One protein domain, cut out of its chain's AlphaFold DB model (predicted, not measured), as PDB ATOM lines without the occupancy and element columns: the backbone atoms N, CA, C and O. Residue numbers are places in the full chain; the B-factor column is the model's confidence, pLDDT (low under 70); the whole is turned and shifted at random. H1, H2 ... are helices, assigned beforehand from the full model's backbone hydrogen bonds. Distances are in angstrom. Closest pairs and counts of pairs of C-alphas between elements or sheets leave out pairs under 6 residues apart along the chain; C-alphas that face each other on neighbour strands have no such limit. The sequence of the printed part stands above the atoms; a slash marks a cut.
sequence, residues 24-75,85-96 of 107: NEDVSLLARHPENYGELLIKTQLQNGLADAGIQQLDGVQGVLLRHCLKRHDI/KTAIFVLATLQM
ATOM      1  N   ASN A  24     283.307 345.679 255.315       71.56
ATOM      2  CA  ASN A  24     283.781 346.455 254.159       71.56
ATOM      3  C   ASN A  24     284.950 347.387 254.526       71.56
ATOM      4  O   ASN A  24     285.910 347.529 253.760       71.56
ATOM      5  N   GLU A  25     284.895 347.989 255.716       68.38
ATOM      6  CA  GLU A  25     286.002 348.777 256.265       68.38
ATOM      7  C   GLU A  25     287.206 347.874 256.572       68.38
ATOM      8  O   GLU A  25     288.346 348.211 256.248       68.38
ATOM      9  N   ASP A  26     286.949 346.668 257.081       72.00
ATOM     10  CA  ASP A  26     287.990 345.700 257.416       72.00
ATOM     11  C   ASP A  26     288.756 345.199 256.201       72.00
ATOM     12  O   ASP A  26     289.971 345.060 256.268       72.00
ATOM     13  N   VAL A  27     288.094 344.971 255.065       67.06
ATOM     14  CA  VAL A  27     288.779 344.595 253.816       67.06
ATOM     15  C   VAL A  27     289.765 345.688 253.389       67.06
ATOM     16  O   VAL A  27     290.861 345.391 252.907       67.06
ATOM     17  N   SER A  28     289.412 346.953 253.622       65.69
ATOM     18  CA  SER A  28     290.292 348.092 253.349       65.69
ATOM     19  C   SER A  28     291.452 348.184 254.347       65.69
ATOM     20  O   SER A  28     292.557 348.561 253.950       65.69
ATOM     21  N   LEU A  29     291.229 347.815 255.612       63.78
ATOM     22  CA  LEU A  29     292.257 347.732 256.659       63.78
ATOM     23  C   LEU A  29     293.216 346.553 256.434       63.78
ATOM     24  O   LEU A  29     294.426 346.729 256.500       63.78
ATOM     25  N   LEU A  30     292.710 345.380 256.043       65.25
ATOM     26  CA  LEU A  30     293.516 344.214 255.654       65.25
ATOM     27  C   LEU A  30     294.453 344.529 254.482       65.25
ATOM     28  O   LEU A  30     295.570 344.014 254.421       65.25
ATOM     29  N   ALA A  31     294.006 345.378 253.553       59.19
ATOM     30  CA  ALA A  31     294.813 345.851 252.434       59.19
ATOM     31  C   ALA A  31     295.844 346.926 252.837       59.19
ATOM     32  O   ALA A  31     296.759 347.214 252.061       59.19
ATOM     33  N   ARG A  32     295.713 347.528 254.026       55.09
ATOM     34  CA  ARG A  32     296.514 348.665 254.495       55.09
ATOM     35  C   ARG A  32     297.220 348.349 255.813       55.09
ATOM     36  O   ARG A  32     296.780 348.755 256.873       55.09
ATOM     37  N   HIS A  33     298.412 347.771 255.664       57.00
ATOM     38  CA  HIS A  33     299.505 347.733 256.643       57.00
ATOM     39  C   HIS A  33     299.268 346.957 257.960       57.00
ATOM     40  O   HIS A  33     298.148 346.817 258.435       57.00
ATOM     41  N   PRO A  34     300.348 346.423 258.562       61.19
ATOM     42  CA  PRO A  34     300.306 345.899 259.924       61.19
ATOM     43  C   PRO A  34     299.889 346.989 260.919       61.19
ATOM     44  O   PRO A  34     300.373 348.121 260.847       61.19
ATOM     45  N   GLU A  35     299.012 346.640 261.859       65.44
ATOM     46  CA  GLU A  35     298.551 347.564 262.894       65.44
ATOM     47  C   GLU A  35     299.491 347.522 264.100       65.44
ATOM     48  O   GLU A  35     299.934 346.456 264.552       65.44
ATOM     49  N   ASN A  36     299.792 348.697 264.652       66.94
ATOM     50  CA  ASN A  36     300.524 348.779 265.904       66.94
ATOM     51  C   ASN A  36     299.575 348.412 267.052       66.94
ATOM     52  O   ASN A  36     298.602 349.118 267.313       66.94
ATOM     53  N   TYR A  37     299.865 347.325 267.775       69.56
ATOM     54  CA  TYR A  37     299.051 346.922 268.928       69.56
ATOM     55  C   TYR A  37     298.979 348.010 270.004       69.56
ATOM     56  O   TYR A  37     298.025 348.027 270.778       69.56
ATOM     57  N   GLY A  38     299.965 348.913 270.064       65.12
ATOM     58  CA  GLY A  38     299.992 350.034 270.998       65.12
ATOM     59  C   GLY A  38     298.847 351.026 270.793       65.12
ATOM     60  O   GLY A  38     298.491 351.730 271.733       65.12
ATOM     61  N   GLU A  39     298.236 351.049 269.607       77.19
ATOM     62  CA  GLU A  39     297.058 351.876 269.313       77.19
ATOM     63  C   GLU A  39     295.746 351.199 269.745       77.19
ATOM     64  O   GLU A  39     294.753 351.878 269.998       77.19
ATOM     65  N   LEU A  40     295.735 349.866 269.859       80.56
ATOM     66  CA  LEU A  40     294.538 349.072 270.165       80.56
ATOM     67  C   LEU A  40     294.449 348.665 271.639       80.56
ATOM     68  O   LEU A  40     293.365 348.586 272.215       80.56
ATOM     69  N   LEU A  41     295.592 348.364 272.251       85.81
ATOM     70  CA  LEU A  41     295.690 347.913 273.632       85.81
ATOM     71  C   LEU A  41     296.078 349.092 274.510       85.81
ATOM     72  O   LEU A  41     297.153 349.649 274.340       85.81
ATOM     73  N   ILE A  42     295.248 349.438 275.491       86.31
ATOM     74  CA  ILE A  42     295.537 350.541 276.425       86.31
ATOM     75  C   ILE A  42     296.255 350.073 277.698       86.31
ATOM     76  O   ILE A  42     296.823 350.886 278.426       86.31
ATOM     77  N   LYS A  43     296.238 348.769 278.008       88.38
ATOM     78  CA  LYS A  43     296.892 348.247 279.216       88.38
ATOM     79  C   LYS A  43     298.395 348.103 279.003       88.38
ATOM     80  O   LYS A  43     298.844 347.193 278.309       88.38
ATOM     81  N   THR A  44     299.172 348.926 279.704       87.56
ATOM     82  CA  THR A  44     300.645 348.925 279.645       87.56
ATOM     83  C   THR A  44     301.254 347.554 279.945       87.56
ATOM     84  O   THR A  44     302.209 347.151 279.300       87.56
ATOM     85  N   GLN A  45     300.678 346.787 280.877       88.31
ATOM     86  CA  GLN A  45     301.154 345.433 281.194       88.31
ATOM     87  C   GLN A  45     301.068 344.482 279.990       88.31
ATOM     88  O   GLN A  45     301.970 343.674 279.787       88.31
ATOM     89  N   LEU A  46     300.018 344.601 279.167       88.62
ATOM     90  CA  LEU A  46     299.881 343.809 277.942       88.62
ATOM     91  C   LEU A  46     300.856 344.277 276.869       88.62
ATOM     92  O   LEU A  46     301.499 343.446 276.235       88.62
ATOM     93  N   GLN A  47     301.009 345.591 276.703       87.81
ATOM     94  CA  GLN A  47     301.982 346.153 275.766       87.81
ATOM     95  C   GLN A  47     303.418 345.711 276.103       87.81
ATOM     96  O   GLN A  47     304.159 345.322 275.203       87.81
ATOM     97  N   ASN A  48     303.785 345.711 277.389       87.56
ATOM     98  CA  ASN A  48     305.094 345.251 277.856       87.56
ATOM     99  C   ASN A  48     305.273 343.748 277.630       87.56
ATOM    100  O   ASN A  48     306.284 343.339 277.075       87.56
ATOM    101  N   GLY A  49     304.273 342.930 277.977       88.25
ATOM    102  CA  GLY A  49     304.338 341.485 277.743       88.25
ATOM    103  C   GLY A  49     304.488 341.123 276.261       88.25
ATOM    104  O   GLY A  49     305.193 340.173 275.926       88.25
ATOM    105  N   LEU A  50     303.875 341.899 275.361       86.88
ATOM    106  CA  LEU A  50     304.071 341.752 273.916       86.88
ATOM    107  C   LEU A  50     305.487 342.141 273.482       86.88
ATOM    108  O   LEU A  50     306.111 341.395 272.725       86.88
ATOM    109  N   ALA A  51     306.012 343.257 273.995       86.12
ATOM    110  CA  ALA A  51     307.374 343.696 273.710       86.12
ATOM    111  C   ALA A  51     308.421 342.673 274.187       86.12
ATOM    112  O   ALA A  51     309.323 342.326 273.423       86.12
ATOM    113  N   ASP A  52     308.260 342.129 275.396       89.31
ATOM    114  CA  ASP A  52     309.133 341.092 275.968       89.31
ATOM    115  C   ASP A  52     309.098 339.795 275.145       89.31
ATOM    116  O   ASP A  52     310.112 339.111 274.992       89.31
ATOM    117  N   ALA A  53     307.941 339.472 274.563       84.69
ATOM    118  CA  ALA A  53     307.772 338.345 273.649       84.69
ATOM    119  C   ALA A  53     308.285 338.624 272.220       84.69
ATOM    120  O   ALA A  53     308.195 337.747 271.357       84.69
ATOM    121  N   GLY A  54     308.804 339.825 271.942       84.88
ATOM    122  CA  GLY A  54     309.279 340.233 270.617       84.88
ATOM    123  C   GLY A  54     308.165 340.481 269.595       84.88
ATOM    124  O   GLY A  54     308.433 340.535 268.394       84.88
ATOM    125  N   ILE A  55     306.917 340.631 270.042       81.19
ATOM    126  CA  ILE A  55     305.768 340.924 269.185       81.19
ATOM    127  C   ILE A  55     305.663 342.443 269.061       81.19
ATOM    128  O   ILE A  55     305.298 343.112 270.018       81.19
ATOM    129  N   GLN A  56     306.003 342.983 267.885       72.62
ATOM    130  CA  GLN A  56     306.032 344.434 267.624       72.62
ATOM    131  C   GLN A  56     304.815 344.949 266.844       72.62
ATOM    132  O   GLN A  56     304.456 346.119 266.952       72.62
ATOM    133  N   GLN A  57     304.179 344.090 266.050       80.12
ATOM    134  CA  GLN A  57     303.044 344.447 265.208       80.12
ATOM    135  C   GLN A  57     302.082 343.272 265.116       80.12
ATOM    136  O   GLN A  57     302.506 342.113 265.157       80.12
ATOM    137  N   LEU A  58     300.798 343.585 264.985       79.75
ATOM    138  CA  LEU A  58     299.796 342.597 264.619       79.75
ATOM    139  C   LEU A  58     299.735 342.535 263.099       79.75
ATOM    140  O   LEU A  58     299.785 343.566 262.419       79.75
ATOM    141  N   ASP A  59     299.625 341.325 262.559       78.19
ATOM    142  CA  ASP A  59     299.273 341.202 261.150       78.19
ATOM    143  C   ASP A  59     297.876 341.818 260.906       78.19
ATOM    144  O   ASP A  59     297.084 342.004 261.836       78.19
ATOM    145  N   GLY A  60     297.572 342.178 259.655       78.88
ATOM    146  CA  GLY A  60     296.333 342.899 259.345       78.88
ATOM    147  C   GLY A  60     295.074 342.168 259.829       78.88
ATOM    148  O   GLY A  60     294.145 342.802 260.324       78.88
ATOM    149  N   VAL A  61     295.049 340.829 259.760       80.69
ATOM    150  CA  VAL A  61     293.878 340.049 260.191       80.69
ATOM    151  C   VAL A  61     293.777 339.959 261.712       80.69
ATOM    152  O   VAL A  61     292.675 339.983 262.256       80.69
ATOM    153  N   GLN A  62     294.907 339.925 262.414       84.75
ATOM    154  CA  GLN A  62     294.963 340.001 263.867       84.75
ATOM    155  C   GLN A  62     294.454 341.346 264.384       84.75
ATOM    156  O   GLN A  62     293.662 341.351 265.325       84.75
ATOM    157  N   GLY A  63     294.868 342.457 263.766       85.75
ATOM    158  CA  GLY A  63     294.422 343.807 264.137       85.75
ATOM    159  C   GLY A  63     292.912 343.985 263.969       85.75
ATOM    160  O   GLY A  63     292.216 344.336 264.923       85.75
ATOM    161  N   VAL A  64     292.388 343.618 262.794       84.75
ATOM    162  CA  VAL A  64     290.947 343.655 262.489       84.75
ATOM    163  C   VAL A  64     290.133 342.841 263.496       84.75
ATOM    164  O   VAL A  64     289.182 343.348 264.093       84.75
ATOM    165  N   LEU A  65     290.512 341.584 263.735       87.06
ATOM    166  CA  LEU A  65     289.768 340.730 264.659       87.06
ATOM    167  C   LEU A  65     289.869 341.229 266.101       87.06
ATOM    168  O   LEU A  65     288.871 341.207 266.820       87.06
ATOM    169  N   LEU A  66     291.037 341.731 266.514       88.12
ATOM    170  CA  LEU A  66     291.206 342.329 267.834       88.12
ATOM    171  C   LEU A  66     290.274 343.535 268.013       88.12
ATOM    172  O   LEU A  66     289.607 343.613 269.042       88.12
ATOM    173  N   ARG A  67     290.159 344.432 267.022       87.31
ATOM    174  CA  ARG A  67     289.231 345.580 267.074       87.31
ATOM    175  C   ARG A  67     287.792 345.141 267.308       87.31
ATOM    176  O   ARG A  67     287.129 345.694 268.183       87.31
ATOM    177  N   HIS A  68     287.317 344.147 266.564       87.06
ATOM    178  CA  HIS A  68     285.960 343.624 266.742       87.06
ATOM    179  C   HIS A  68     285.760 342.982 268.109       87.06
ATOM    180  O   HIS A  68     284.750 343.251 268.760       87.06
ATOM    181  N   CYS A  69     286.743 342.219 268.599       88.62
ATOM    182  CA  CYS A  69     286.665 341.656 269.943       88.62
ATOM    183  C   CYS A  69     286.589 342.765 271.003       88.62
ATOM    184  O   CYS A  69     285.782 342.673 271.922       88.62
ATOM    185  N   LEU A  70     287.388 343.829 270.872       86.94
ATOM    186  CA  LEU A  70     287.385 344.968 271.800       86.94
ATOM    187  C   LEU A  70     286.085 345.787 271.736       86.94
ATOM    188  O   LEU A  70     285.676 346.353 272.750       86.94
ATOM    189  N   LYS A  71     285.409 345.807 270.580       86.31
ATOM    190  CA  LYS A  71     284.052 346.357 270.407       86.31
ATOM    191  C   LYS A  71     282.948 345.439 270.948       86.31
ATOM    192  O   LYS A  71     281.787 345.825 270.914       86.31
ATOM    193  N   ARG A  72     283.295 344.264 271.491       86.19
ATOM    194  CA  ARG A  72     282.357 343.247 272.005       86.19
ATOM    195  C   ARG A  72     281.416 342.693 270.933       86.19
ATOM    196  O   ARG A  72     280.298 342.299 271.248       86.19
ATOM    197  N   HIS A  73     281.864 342.663 269.681       85.25
ATOM    198  CA  HIS A  73     281.133 341.978 268.623       85.25
ATOM    199  C   HIS A  73     281.384 340.473 268.694       85.25
ATOM    200  O   HIS A  73     282.518 340.035 268.918       85.25
ATOM    201  N   ASP A  74     280.342 339.693 268.430       84.81
ATOM    202  CA  ASP A  74     280.489 338.271 268.161       84.81
ATOM    203  C   ASP A  74     281.097 338.080 266.771       84.81
ATOM    204  O   ASP A  74     280.627 338.634 265.775       84.81
ATOM    205  N   ILE A  75     282.170 337.292 266.695       83.50
ATOM    206  CA  ILE A  75     282.909 337.071 265.452       83.50
ATOM    207  C   ILE A  75     282.992 335.580 265.173       83.50
ATOM    208  O   ILE A  75     283.500 334.804 265.982       83.50
ATOM    209  N   LYS A  85     295.521 333.229 265.946       89.00
ATOM    210  CA  LYS A  85     294.129 333.238 266.469       89.00
ATOM    211  C   LYS A  85     294.042 333.299 267.996       89.00
ATOM    212  O   LYS A  85     293.341 334.132 268.550       89.00
ATOM    213  N   THR A  86     294.767 332.408 268.671       89.25
ATOM    214  CA  THR A  86     294.764 332.315 270.133       89.25
ATOM    215  C   THR A  86     295.236 333.612 270.785       89.25
ATOM    216  O   THR A  86     294.628 334.052 271.753       89.25
ATOM    217  N   ALA A  87     296.277 334.246 270.240       86.62
ATOM    218  CA  ALA A  87     296.806 335.495 270.775       86.62
ATOM    219  C   ALA A  87     295.778 336.629 270.678       86.62
ATOM    220  O   ALA A  87     295.601 337.349 271.653       86.62
ATOM    221  N   ILE A  88     295.046 336.733 269.561       88.69
ATOM    222  CA  ILE A  88     293.986 337.741 269.369       88.69
ATOM    223  C   ILE A  88     292.961 337.663 270.506       88.69
ATOM    224  O   ILE A  88     292.732 338.647 271.209       88.69
ATOM    225  N   PHE A  89     292.382 336.477 270.727       89.12
ATOM    226  CA  PHE A  89     291.344 336.294 271.744       89.12
ATOM    227  C   PHE A  89     291.878 336.475 273.165       89.12
ATOM    228  O   PHE A  89     291.205 337.088 273.994       89.12
ATOM    229  N   VAL A  90     293.087 335.987 273.459       90.56
ATOM    230  CA  VAL A  90     293.723 336.180 274.771       90.56
ATOM    231  C   VAL A  90     293.964 337.664 275.043       90.56
ATOM    232  O   VAL A  90     293.583 338.146 276.106       90.56
ATOM    233  N   LEU A  91     294.529 338.408 274.089       89.81
ATOM    234  CA  LEU A  91     294.782 339.842 274.239       89.81
ATOM    235  C   LEU A  91     293.486 340.623 274.432       89.81
ATOM    236  O   LEU A  91     293.399 341.415 275.368       89.81
ATOM    237  N   ALA A  92     292.471 340.363 273.607       91.06
ATOM    238  CA  ALA A  92     291.169 341.004 273.739       91.06
ATOM    239  C   ALA A  92     290.547 340.730 275.116       91.06
ATOM    240  O   ALA A  92     290.086 341.648 275.794       91.06
ATOM    241  N   THR A  93     290.594 339.473 275.560       91.12
ATOM    242  CA  THR A  93     290.059 339.058 276.861       91.12
ATOM    243  C   THR A  93     290.790 339.769 277.992       91.12
ATOM    244  O   THR A  93     290.160 340.426 278.814       91.12
ATOM    245  N   LEU A  94     292.124 339.712 278.014       90.88
ATOM    246  CA  LEU A  94     292.929 340.379 279.036       90.88
ATOM    247  C   LEU A  94     292.737 341.898 279.023       90.88
ATOM    248  O   LEU A  94     292.735 342.522 280.084       90.88
ATOM    249  N   GLN A  95     292.546 342.505 277.852       89.75
ATOM    250  CA  GLN A  95     292.276 343.932 277.704       89.75
ATOM    251  C   GLN A  95     290.906 344.311 278.286       89.75
ATOM    252  O   GLN A  95     290.807 345.312 278.996       89.75
ATOM    253  N   MET A  96     289.879 343.494 278.050       87.69
ATOM    254  CA  MET A  96     288.510 343.731 278.522       87.69
ATOM    255  C   MET A  96     288.263 343.311 279.975       87.69
ATOM    256  O   MET A  96     287.345 343.834 280.611       87.69
TER     257      MET A  96
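Overview. This is residues 24 to 75 and 85 to 96 of the 107 residues of an uncharacterized protein of Ramazzottius varieornatus (UniProt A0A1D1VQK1). Two helices side by side, H4 and H5, make the core; H1 makes a corner with H4, the end of H1 at Leu 30 meeting the beginning of H4 at Gly 60, and lies at one end of the longest axis, while H3 lies at the other end, next to residues 91 to 95 of H5. The short H2 lies between H1 and H3 along the chain and is near H4. The printed part has 64 residues with five named helices, H1 to H5 in order, and no named strand: the class is all helix. It is compact, with a radius of gyration of the C-alphas of 11.2 A and spans of 33 by 24 by 19 A.

Along the chain. H1 is residues 24 to 30, 10.1 A long, beginning at C-alpha 24 (283.781, 346.455, 254.159). H2 is residues 37 to 40, 5.1 A. H3 is residues 44 to 52, 12.1 A. H4 is residues 60 to 70, 15.5 A, beginning at C-alpha 60 (296.333, 342.899, 259.345). H5 is residues 85 to 96, 16.9 A, ending at C-alpha 96 (288.510, 343.731, 278.522).

Arrangement. H4 is the hub, touching H1, H2 and H5. H1 touches it at a steep tilt of 52 degrees, opposite ways; the closest C-alphas, of Leu 30 and Gly 60, are 4.8 A apart. H2 and H4 only just touch, with 3 pairs of C-alphas within 8 A, the closest being Leu 40 and Arg 67, 7.1 A. H5 touches H4, C-alphas of Leu 66 and Ile 88 closest at 5.6 A, the same way at a shallow tilt of 34.8 degrees, only just short of steep. With residues 91 to 95 alone, H5 only just touches H3, with 3 pairs within 8 A, C-alphas of Leu 46 and Leu 91 closest at 7.4 A, opposite ways at a shallow tilt of 28 degrees. H1 and H3 are apart. In H3, H4 and H5 every O i to N i+4 pair is within hydrogen-bond range, in H1 2 of 3; H2 is too short for such a pair.

Size, cuts and confidence. The farthest C-alphas, of Asn 24 and Asp 52, are 33.9 A apart. Residues 76 to 84 are not printed; the gap from C-alpha 75 to C-alpha 85 is 11.9 A. Of the links printed whole, H2 to H3 is tight, H1 to H2 and H3 to H4 are short. Mean pLDDT of the printed part is 81.0; residue 25 and residues 27 to 38 are under 70.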